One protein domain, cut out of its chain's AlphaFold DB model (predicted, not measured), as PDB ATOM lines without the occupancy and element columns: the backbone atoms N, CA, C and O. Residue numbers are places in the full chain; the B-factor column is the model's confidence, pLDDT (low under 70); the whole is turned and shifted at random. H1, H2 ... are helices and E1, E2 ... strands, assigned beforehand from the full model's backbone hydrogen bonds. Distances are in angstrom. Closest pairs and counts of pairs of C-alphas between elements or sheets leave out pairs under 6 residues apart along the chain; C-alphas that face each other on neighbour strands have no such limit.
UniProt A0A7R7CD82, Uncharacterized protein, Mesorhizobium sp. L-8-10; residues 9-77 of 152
ATOM      1  N   ALA A   9     -28.796  24.384  36.619       82.31
ATOM      2  CA  ALA A   9     -28.295  23.529  35.548       82.31
ATOM      3  C   ALA A   9     -26.763  23.446  35.576       82.31
ATOM      4  O   ALA A   9     -26.072  24.453  35.710       82.31
ATOM      5  N   ILE A  10     -26.219  22.239  35.422       84.19
ATOM      6  CA  ILE A  10     -24.780  22.044  35.224       84.19
ATOM      7  C   ILE A  10     -24.522  21.979  33.722       84.19
ATOM      8  O   ILE A  10     -24.967  21.047  33.046       84.19
ATOM      9  N   ASP A  11     -23.784  22.955  33.204       75.06
ATOM     10  CA  ASP A  11     -23.310  22.953  31.831       75.06
ATOM     11  C   ASP A  11     -21.950  22.249  31.730       75.06
ATOM     12  O   ASP A  11     -20.889  22.844  31.909       75.06
ATOM     13  N   ALA A  12     -21.997  20.962  31.393       73.12
ATOM     14  CA  ALA A  12     -20.822  20.162  31.037       73.12
ATOM     15  C   ALA A  12     -20.643  20.034  29.509       73.12
ATOM     16  O   ALA A  12     -20.044  19.070  29.019       73.12
ATOM     17  N   SER A  13     -21.231  20.949  28.729       64.69
ATOM     18  CA  SER A  13     -21.108  20.944  27.273       64.69
ATOM     19  C   SER A  13     -19.699  21.338  26.832       64.69
ATOM     20  O   SER A  13     -19.100  22.282  27.340       64.69
ATOM     21  N   ARG A  14     -19.170  20.615  25.843       62.84
ATOM     22  CA  ARG A  14     -17.751  20.675  25.452       62.84
ATOM     23  C   ARG A  14     -17.513  21.389  24.114       62.84
ATOM     24  O   ARG A  14     -16.477  21.197  23.493       62.84
ATOM     25  N   VAL A  15     -18.516  22.117  23.602       58.75
ATOM     26  CA  VAL A  15     -18.550  22.657  22.224       58.75
ATOM     27  C   VAL A  15     -19.311  23.988  22.140       58.75
ATOM     28  O   VAL A  15     -20.229  24.168  22.931       58.75
ATOM     29  N   PRO A  16     -19.050  24.870  21.148       55.94
ATOM     30  CA  PRO A  16     -19.536  26.264  21.136       55.94
ATOM     31  C   PRO A  16     -21.062  26.465  21.197       55.94
ATOM     32  O   PRO A  16     -21.531  27.477  21.705       55.94
ATOM     33  N   GLY A  17     -21.859  25.499  20.724       53.91
ATOM     34  CA  GLY A  17     -23.329  25.576  20.802       53.91
ATOM     35  C   GLY A  17     -23.907  25.283  22.193       53.91
ATOM     36  O   GLY A  17     -25.077  25.553  22.444       53.91
ATOM     37  N   GLY A  18     -23.106  24.707  23.088       61.34
ATOM     38  CA  GLY A  18     -23.470  24.447  24.475       61.34
ATOM     39  C   GLY A  18     -23.450  25.700  25.361       61.34
ATOM     40  O   GLY A  18     -24.484  25.986  25.963       61.34
ATOM     41  N   PRO A  19     -22.374  26.517  25.331       63.03
ATOM     42  CA  PRO A  19     -22.334  27.846  25.929       63.03
ATOM     43  C   PRO A  19     -23.500  28.732  25.505       63.03
ATOM     44  O   PRO A  19     -24.032  29.434  26.343       63.03
ATOM     45  N   TYR A  20     -23.966  28.652  24.252       65.38
ATOM     46  CA  TYR A  20     -25.118  29.446  23.807       65.38
ATOM     47  C   TYR A  20     -26.432  29.033  24.491       65.38
ATOM     48  O   TYR A  20     -27.222  29.877  24.896       65.38
ATOM     49  N   ARG A  21     -26.667  27.728  24.680       67.62
ATOM     50  CA  ARG A  21     -27.859  27.234  25.396       67.62
ATOM     51  C   ARG A  21     -27.771  27.502  26.897       67.62
ATOM     52  O   ARG A  21     -28.768  27.874  27.500       67.62
ATOM     53  N   ALA A  22     -26.586  27.321  27.476       73.19
ATOM     54  CA  ALA A  22     -26.280  27.675  28.859       73.19
ATOM     55  C   ALA A  22     -26.464  29.178  29.109       73.19
ATOM     56  O   ALA A  22     -27.053  29.565  30.110       73.19
ATOM     57  N   GLN A  23     -26.037  30.008  28.158       72.25
ATOM     58  CA  GLN A  23     -26.235  31.448  28.183       72.25
ATOM     59  C   GLN A  23     -27.722  31.796  28.119       72.25
ATOM     60  O   GLN A  23     -28.189  32.510  28.988       72.25
ATOM     61  N   ILE A  24     -28.494  31.219  27.192       78.44
ATOM     62  CA  ILE A  24     -29.948  31.451  27.141       78.44
ATOM     63  C   ILE A  24     -30.622  31.052  28.462       78.44
ATOM     64  O   ILE A  24     -31.460  31.795  28.963       78.44
ATOM     65  N   LEU A  25     -30.254  29.912  29.060       76.81
ATOM     66  CA  LEU A  25     -30.784  29.490  30.363       76.81
ATOM     67  C   LEU A  25     -30.455  30.510  31.471       76.81
ATOM     68  O   LEU A  25     -31.333  30.855  32.260       76.81
ATOM     69  N   ALA A  26     -29.218  31.012  31.506       78.94
ATOM     70  CA  ALA A  26     -28.780  32.018  32.471       78.94
ATOM     71  C   ALA A  26     -29.464  33.381  32.254       78.94
ATOM     72  O   ALA A  26     -29.955  33.984  33.207       78.94
ATOM     73  N   ASP A  27     -29.584  33.824  30.999       82.75
ATOM     74  CA  ASP A  27     -30.223  35.085  30.606       82.75
ATOM     75  C   ASP A  27     -31.705  35.137  31.030       82.75
ATOM     76  O   ASP A  27     -32.254  36.215  31.254       82.75
ATOM     77  N   HIS A  28     -32.348  33.974  31.190       81.44
ATOM     78  CA  HIS A  28     -33.748  33.847  31.616       81.44
ATOM     79  C   HIS A  28     -33.905  33.491  33.106       81.44
ATOM     80  O   HIS A  28     -35.006  33.128  33.523       81.44
ATOM     81  N   GLY A  29     -32.846  33.625  33.913       78.31
ATOM     82  CA  GLY A  29     -32.905  33.506  35.377       78.31
ATOM     83  C   GLY A  29     -32.488  32.149  35.956       78.31
ATOM     84  O   GLY A  29     -32.563  31.949  37.167       78.31
ATOM     85  N   GLY A  30     -32.028  31.217  35.116       83.75
ATOM     86  CA  GLY A  30     -31.477  29.942  35.570       83.75
ATOM     87  C   GLY A  30     -30.081  30.094  36.186       83.75
ATOM     88  O   GLY A  30     -29.244  30.845  35.694       83.75
ATOM     89  N   ASP A  31     -29.795  29.337  37.243       88.00
ATOM     90  CA  ASP A  31     -28.462  29.255  37.849       88.00
ATOM     91  C   ASP A  31     -27.618  28.206  37.109       88.00
ATOM     92  O   ASP A  31     -27.809  26.997  37.285       88.00
ATOM     93  N   VAL A  32     -26.717  28.661  36.232       83.56
ATOM     94  CA  VAL A  32     -25.935  27.786  35.350       83.56
ATOM     95  C   VAL A  32     -24.480  27.693  35.802       83.56
ATOM     96  O   VAL A  32     -23.746  28.677  35.810       83.56
ATOM     97  N   ILE A  33     -24.036  26.475  36.115       83.25
ATOM     98  CA  ILE A  33     -22.667  26.181  36.555       83.25
ATOM     99  C   ILE A  33     -21.912  25.505  35.411       83.25
ATOM    100  O   ILE A  33     -22.220  24.367  35.051       83.25
ATOM    101  N   LYS A  34     -20.905  26.186  34.854       77.00
ATOM    102  CA  LYS A  34     -20.028  25.628  33.815       77.00
ATOM    103  C   LYS A  34     -18.948  24.738  34.432       77.00
ATOM    104  O   LYS A  34     -18.254  25.159  35.353       77.00
ATOM    105  N   VAL A  35     -18.775  23.532  33.889       76.75
ATOM    106  CA  VAL A  35     -17.697  22.608  34.274       76.75
ATOM    107  C   VAL A  35     -16.866  22.250  33.044       76.75
ATOM    108  O   VAL A  35     -17.396  21.694  32.080       76.75
ATOM    109  N   GLU A  36     -15.563  22.541  33.090       68.38
ATOM    110  CA  GLU A  36     -14.604  22.272  32.009       68.38
ATOM    111  C   GLU A  36     -13.427  21.413  32.507       68.38
ATOM    112  O   GLU A  36     -13.050  21.515  33.679       68.38
ATOM    113  N   PRO A  37     -12.839  20.549  31.654       69.06
ATOM    114  CA  PRO A  37     -11.597  19.859  31.966       69.06
ATOM    115  C   PRO A  37     -10.441  20.857  32.071       69.06
ATOM    116  O   PRO A  37     -10.388  21.814  31.294       69.06
ATOM    117  N   PRO A  38      -9.476  20.612  32.968       68.44
ATOM    118  CA  PRO A  38      -8.339  21.504  33.151       68.44
ATOM    119  C   PRO A  38      -7.413  21.579  31.924       68.44
ATOM    120  O   PRO A  38      -6.616  22.510  31.842       68.44
ATOM    121  N   GLU A  39      -7.501  20.643  30.967       71.00
ATOM    122  CA  GLU A  39      -6.580  20.563  29.821       71.00
ATOM    123  C   GLU A  39      -7.072  21.243  28.516       71.00
ATOM    124  O   GLU A  39      -6.290  21.362  27.575       71.00
ATOM    125  N   GLY A  40      -8.325  21.720  28.428       58.19
ATOM    126  CA  GLY A  40      -8.896  22.347  27.210       58.19
ATOM    127  C   GLY A  40      -9.517  21.372  26.177       58.19
ATOM    128  O   GLY A  40      -9.481  20.158  26.362       58.19
ATOM    129  N   HIS A  41     -10.164  21.875  25.103       60.25
ATOM    130  CA  HIS A  41     -11.144  21.101  24.298       60.25
ATOM    131  C   HIS A  41     -10.929  20.996  22.766       60.25
ATOM    132  O   HIS A  41     -10.677  21.992  22.090       60.25
ATOM    133  N   GLU A  42     -11.214  19.800  22.205       56.88
ATOM    134  CA  GLU A  42     -11.412  19.507  20.767       56.88
ATOM    135  C   GLU A  42     -12.912  19.403  20.374       56.88
ATOM    136  O   GLU A  42     -13.724  18.734  21.016       56.88
ATOM    137  N   THR A  43     -13.287  20.026  19.251       50.81
ATOM    138  CA  THR A  43     -14.673  20.294  18.794       50.81
ATOM    139  C   THR A  43     -15.544  19.054  18.470       50.81
ATOM    140  O   THR A  43     -16.752  19.197  18.254       50.81
ATOM    141  N   ALA A  44     -14.989  17.837  18.447       51.34
ATOM    142  CA  ALA A  44     -15.683  16.607  18.032       51.34
ATOM    143  C   ALA A  44     -16.622  15.992  19.099       51.34
ATOM    144  O   ALA A  44     -17.447  15.136  18.784       51.34
ATOM    145  N   ALA A  45     -16.586  16.458  20.352       53.97
ATOM    146  CA  ALA A  45     -17.330  15.862  21.472       53.97
ATOM    147  C   ALA A  45     -18.826  16.264  21.583       53.97
ATOM    148  O   ALA A  45     -19.432  16.113  22.645       53.97
ATOM    149  N   ARG A  46     -19.450  16.767  20.503       47.72
ATOM    150  CA  ARG A  46     -20.765  17.461  20.502       47.72
ATOM    151  C   ARG A  46     -21.950  16.671  21.073       47.72
ATOM    152  O   ARG A  46     -22.935  17.290  21.460       47.72
ATOM    153  N   ASN A  47     -21.885  15.340  21.107       55.91
ATOM    154  CA  ASN A  47     -23.061  14.489  21.330       55.91
ATOM    155  C   ASN A  47     -22.896  13.412  22.411       55.91
ATOM    156  O   ASN A  47     -23.841  12.659  22.626       55.91
ATOM    157  N   PHE A  48     -21.749  13.329  23.098       58.94
ATOM    158  CA  PHE A  48     -21.475  12.223  24.033       58.94
ATOM    159  C   PHE A  48     -22.526  12.075  25.143       58.94
ATOM    160  O   PHE A  48     -22.835  10.960  25.541       58.94
ATOM    161  N   ASN A  49     -23.118  13.185  25.590       68.25
ATOM    162  CA  ASN A  49     -24.097  13.199  26.680       68.25
ATOM    163  C   ASN A  49     -25.519  13.533  26.208       68.25
ATOM    164  O   ASN A  49     -26.340  13.963  27.016       68.25
ATOM    165  N   ARG A  50     -25.824  13.389  24.907       69.62
ATOM    166  CA  ARG A  50     -27.138  13.769  24.360       69.62
ATOM    167  C   ARG A  50     -28.277  13.071  25.102       69.62
ATOM    168  O   ARG A  50     -29.249  13.733  25.443       69.62
ATOM    169  N   ASP A  51     -28.157  11.771  25.359       77.00
ATOM    170  CA  ASP A  51     -29.234  11.000  25.987       77.00
ATOM    171  C   ASP A  51     -29.478  11.419  27.437       77.00
ATOM    172  O   ASP A  51     -30.626  11.611  27.831       77.00
ATOM    173  N   ALA A  52     -28.405  11.648  28.199       77.50
ATOM    174  CA  ALA A  52     -28.501  12.159  29.563       77.50
ATOM    175  C   ALA A  52     -29.123  13.565  29.596       77.50
ATOM    176  O   ALA A  52     -30.023  13.827  30.390       77.50
ATOM    177  N   LEU A  53     -28.697  14.457  28.693       74.56
ATOM    178  CA  LEU A  53     -29.269  15.800  28.572       74.56
ATOM    179  C   LEU A  53     -30.745  15.754  28.161       74.56
ATOM    180  O   LEU A  53     -31.554  16.488  28.718       74.56
ATOM    181  N   ARG A  54     -31.107  14.885  27.209       80.81
ATOM    182  CA  ARG A  54     -32.497  14.687  26.789       80.81
ATOM    183  C   ARG A  54     -33.365  14.272  27.972       80.81
ATOM    184  O   ARG A  54     -34.398  14.893  28.165       80.81
ATOM    185  N   ALA A  55     -32.934  13.296  28.772       85.00
ATOM    186  CA  ALA A  55     -33.705  12.831  29.926       85.00
ATOM    187  C   ALA A  55     -33.974  13.957  30.942       85.00
ATOM    188  O   ALA A  55     -35.091  14.098  31.436       85.00
ATOM    189  N   ILE A  56     -32.973  14.804  31.205       84.62
ATOM    190  CA  ILE A  56     -33.121  15.968  32.092       84.62
ATOM    191  C   ILE A  56     -34.106  16.982  31.500       84.62
ATOM    192  O   ILE A  56     -34.992  17.463  32.204       84.62
ATOM    193  N   LEU A  57     -33.970  17.300  30.209       83.75
ATOM    194  CA  LEU A  57     -34.858  18.244  29.529       83.75
ATOM    195  C   LEU A  57     -36.296  17.725  29.465       83.75
ATOM    196  O   LEU A  57     -37.213  18.484  29.743       83.75
ATOM    197  N   GLU A  58     -36.507  16.447  29.157       87.88
ATOM    198  CA  GLU A  58     -37.833  15.821  29.169       87.88
ATOM    199  C   GLU A  58     -38.473  15.936  30.554       87.88
ATOM    200  O   GLU A  58     -39.615  16.376  30.668       87.88
ATOM    201  N   GLN A  59     -37.726  15.627  31.617       89.69
ATOM    202  CA  GLN A  59     -38.230  15.731  32.983       89.69
ATOM    203  C   GLN A  59     -38.559  17.178  33.384       89.69
ATOM    204  O   GLN A  59     -39.577  17.414  34.036       89.69
ATOM    205  N   ALA A  60     -37.717  18.141  33.002       85.75
ATOM    206  CA  ALA A  60     -37.926  19.554  33.304       85.75
ATOM    207  C   ALA A  60     -39.117  20.135  32.528       85.75
ATOM    208  O   ALA A  60     -39.948  20.836  33.100       85.75
ATOM    209  N   LEU A  61     -39.229  19.808  31.240       88.44
ATOM    210  CA  LEU A  61     -40.253  20.351  30.349       88.44
ATOM    211  C   LEU A  61     -41.613  19.657  30.497       88.44
ATOM    212  O   LEU A  61     -42.619  20.244  30.115       88.44
ATOM    213  N   ALA A  62     -41.679  18.460  31.094       91.62
ATOM    214  CA  ALA A  62     -42.916  17.681  31.247       91.62
ATOM    215  C   ALA A  62     -44.055  18.411  31.983       91.62
ATOM    216  O   ALA A  62     -45.210  18.008  31.878       91.62
ATOM    217  N   ARG A  63     -43.742  19.455  32.757       90.56
ATOM    218  CA  ARG A  63     -44.726  20.241  33.519       90.56
ATOM    219  C   ARG A  63     -45.205  21.497  32.791       90.56
ATOM    220  O   ARG A  63     -45.986  22.249  33.365       90.56
ATOM    221  N   HIS A  64     -44.733  21.733  31.571       88.75
ATOM    222  CA  HIS A  64     -45.009  22.945  30.813       88.75
ATOM    223  C   HIS A  64     -45.766  22.637  29.527       88.75
ATOM    224  O   HIS A  64     -45.550  21.609  28.882       88.75
ATOM    225  N   GLN A  65     -46.621  23.569  29.112       92.81
ATOM    226  CA  GLN A  65     -47.277  23.475  27.817       92.81
ATOM    227  C   GLN A  65     -46.258  23.750  26.707       92.81
ATOM    228  O   GLN A  65     -45.546  24.755  26.721       92.81
ATOM    229  N   ALA A  66     -46.204  22.866  25.708       90.38
ATOM    230  CA  ALA A  66     -45.214  22.951  24.632       90.38
ATOM    231  C   ALA A  66     -45.266  24.283  23.859       90.38
ATOM    232  O   ALA A  66     -44.226  24.772  23.427       90.38
ATOM    233  N   GLY A  67     -46.462  24.863  23.696       90.44
ATOM    234  CA  GLY A  67     -46.650  26.157  23.035       90.44
ATOM    235  C   GLY A  67     -45.980  27.312  23.783       90.44
ATOM    236  O   GLY A  67     -45.254  28.082  23.166       90.44
ATOM    237  N   GLU A  68     -46.142  27.374  25.107       90.69
ATOM    238  CA  GLU A  68     -45.557  28.422  25.958       90.69
ATOM    239  C   GLU A  68     -44.025  28.360  25.939       90.69
ATOM    240  O   GLU A  68     -43.344  29.371  25.770       90.69
ATOM    241  N   ILE A  69     -43.471  27.147  26.042       91.00
ATOM    242  CA  ILE A  69     -42.024  26.933  25.952       91.00
ATOM    243  C   ILE A  69     -41.502  27.320  24.568       91.00
ATOM    244  O   ILE A  69     -40.472  27.986  24.469       91.00
ATOM    245  N   ALA A  70     -42.193  26.919  23.497       90.25
ATOM    246  CA  ALA A  70     -41.780  27.245  22.138       90.25
ATOM    247  C   ALA A  70     -41.790  28.760  21.887       90.25
ATOM    248  O   ALA A  70     -40.834  29.275  21.319       90.25
ATOM    249  N   GLU A  71     -42.819  29.477  22.338       90.25
ATOM    250  CA  GLU A  71     -42.910  30.935  22.201       90.25
ATOM    251  C   GLU A  71     -41.782  31.657  22.947       90.25
ATOM    252  O   GLU A  71     -41.121  32.532  22.377       90.25
ATOM    253  N   GLY A  72     -41.500  31.239  24.187       88.62
ATOM    254  CA  GLY A  72     -40.376  31.760  24.961       88.62
ATOM    255  C   GLY A  72     -39.049  31.549  24.233       88.62
ATOM    256  O   GLY A  72     -38.321  32.503  23.977       88.62
ATOM    257  N   LEU A  73     -38.776  30.315  23.806       86.12
ATOM    258  CA  LEU A  73     -37.549  29.956  23.092       86.12
ATOM    259  C   LEU A  73     -37.390  30.701  21.754       86.12
ATOM    260  O   LEU A  73     -36.290  31.172  21.456       86.12
ATOM    261  N   ILE A  74     -38.462  30.850  20.967       87.88
ATOM    262  CA  ILE A  74     -38.456  31.626  19.715       87.88
ATOM    263  C   ILE A  74     -38.112  33.089  19.998       87.88
ATOM    264  O   ILE A  74     -37.287  33.670  19.291       87.88
ATOM    265  N   THR A  75     -38.702  33.672  21.044       89.38
ATOM    266  CA  THR A  75     -38.417  35.052  21.465       89.38
ATOM    267  C   THR A  75     -36.945  35.221  21.858       89.38
ATOM    268  O   THR A  75     -36.340  36.248  21.559       89.38
ATOM    269  N   SER A  76     -36.329  34.182  22.427       82.88
ATOM    270  CA  SER A  76     -34.889  34.114  22.726       82.88
ATOM    271  C   SER A  76     -34.007  33.762  21.512       82.88
ATOM    272  O   SER A  76     -32.808  33.523  21.666       82.88
ATOM    273  N   GLY A  77     -34.568  33.688  20.301       82.75
ATOM    274  CA  GLY A  77     -33.839  33.399  19.062       82.75
ATOM    275  C   GLY A  77     -33.535  31.917  18.817       82.75
ATOM    276  O   GLY A  77     -32.728  31.592  17.944       82.75
TER     277      GLY A  77
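This is residues 9 to 77 of the 152 residues of an uncharacterized protein of Mesorhizobium sp. L-8-10 (UniProt A0A7R7CD82). A tiny parallel sheet, E1 beside E2, with H1 packed on it forms one unit; a long loop, residues 35 to 49, leads to H2 and H3, set as an open corner. The printed part has 69 residues, with three named helices and two named strands in the order E1, H1, E2, H2, H3 along the chain; of the 40 residues in named elements 33 are in helices, and the class is mostly helix. The whole is only just compact, close to loose, radius of gyration of the C-alphas 13.2 A, spanning 40 by 23 by 20 A.

E1, residues 9 to 11, and E2, residues 31 to 34, are parallel neighbours; N 9 and O 31, 2.9 A apart, are within hydrogen-bond range. With H1, residues 17 to 27, between them they form a strand-helix-strand unit, its crossover right-handed. The closest C-alphas of H1 and E2, Ala 26 and Val 32, are 5.9 A apart. H2, residues 50 to 61, and H3, residues 66 to 75, are apart from H1. Every O i to N i+4 pair is within hydrogen-bond range in H2 and H3, 6 of 7 in H1.

E1, 6.2 A long, begins at C-alpha 9 (-28.295, 23.529, 35.548). E2 spans 10.0 A, H1 15.3 A, H2 15.8 A; H3, 14.2 A, ends at C-alpha 75 (-38.417, 35.052, 21.465).

The printed part has no cut. The link E2 to H2 is long. Residues 13 to 21, 36 to 38 and 40 to 50 have pLDDT under 70.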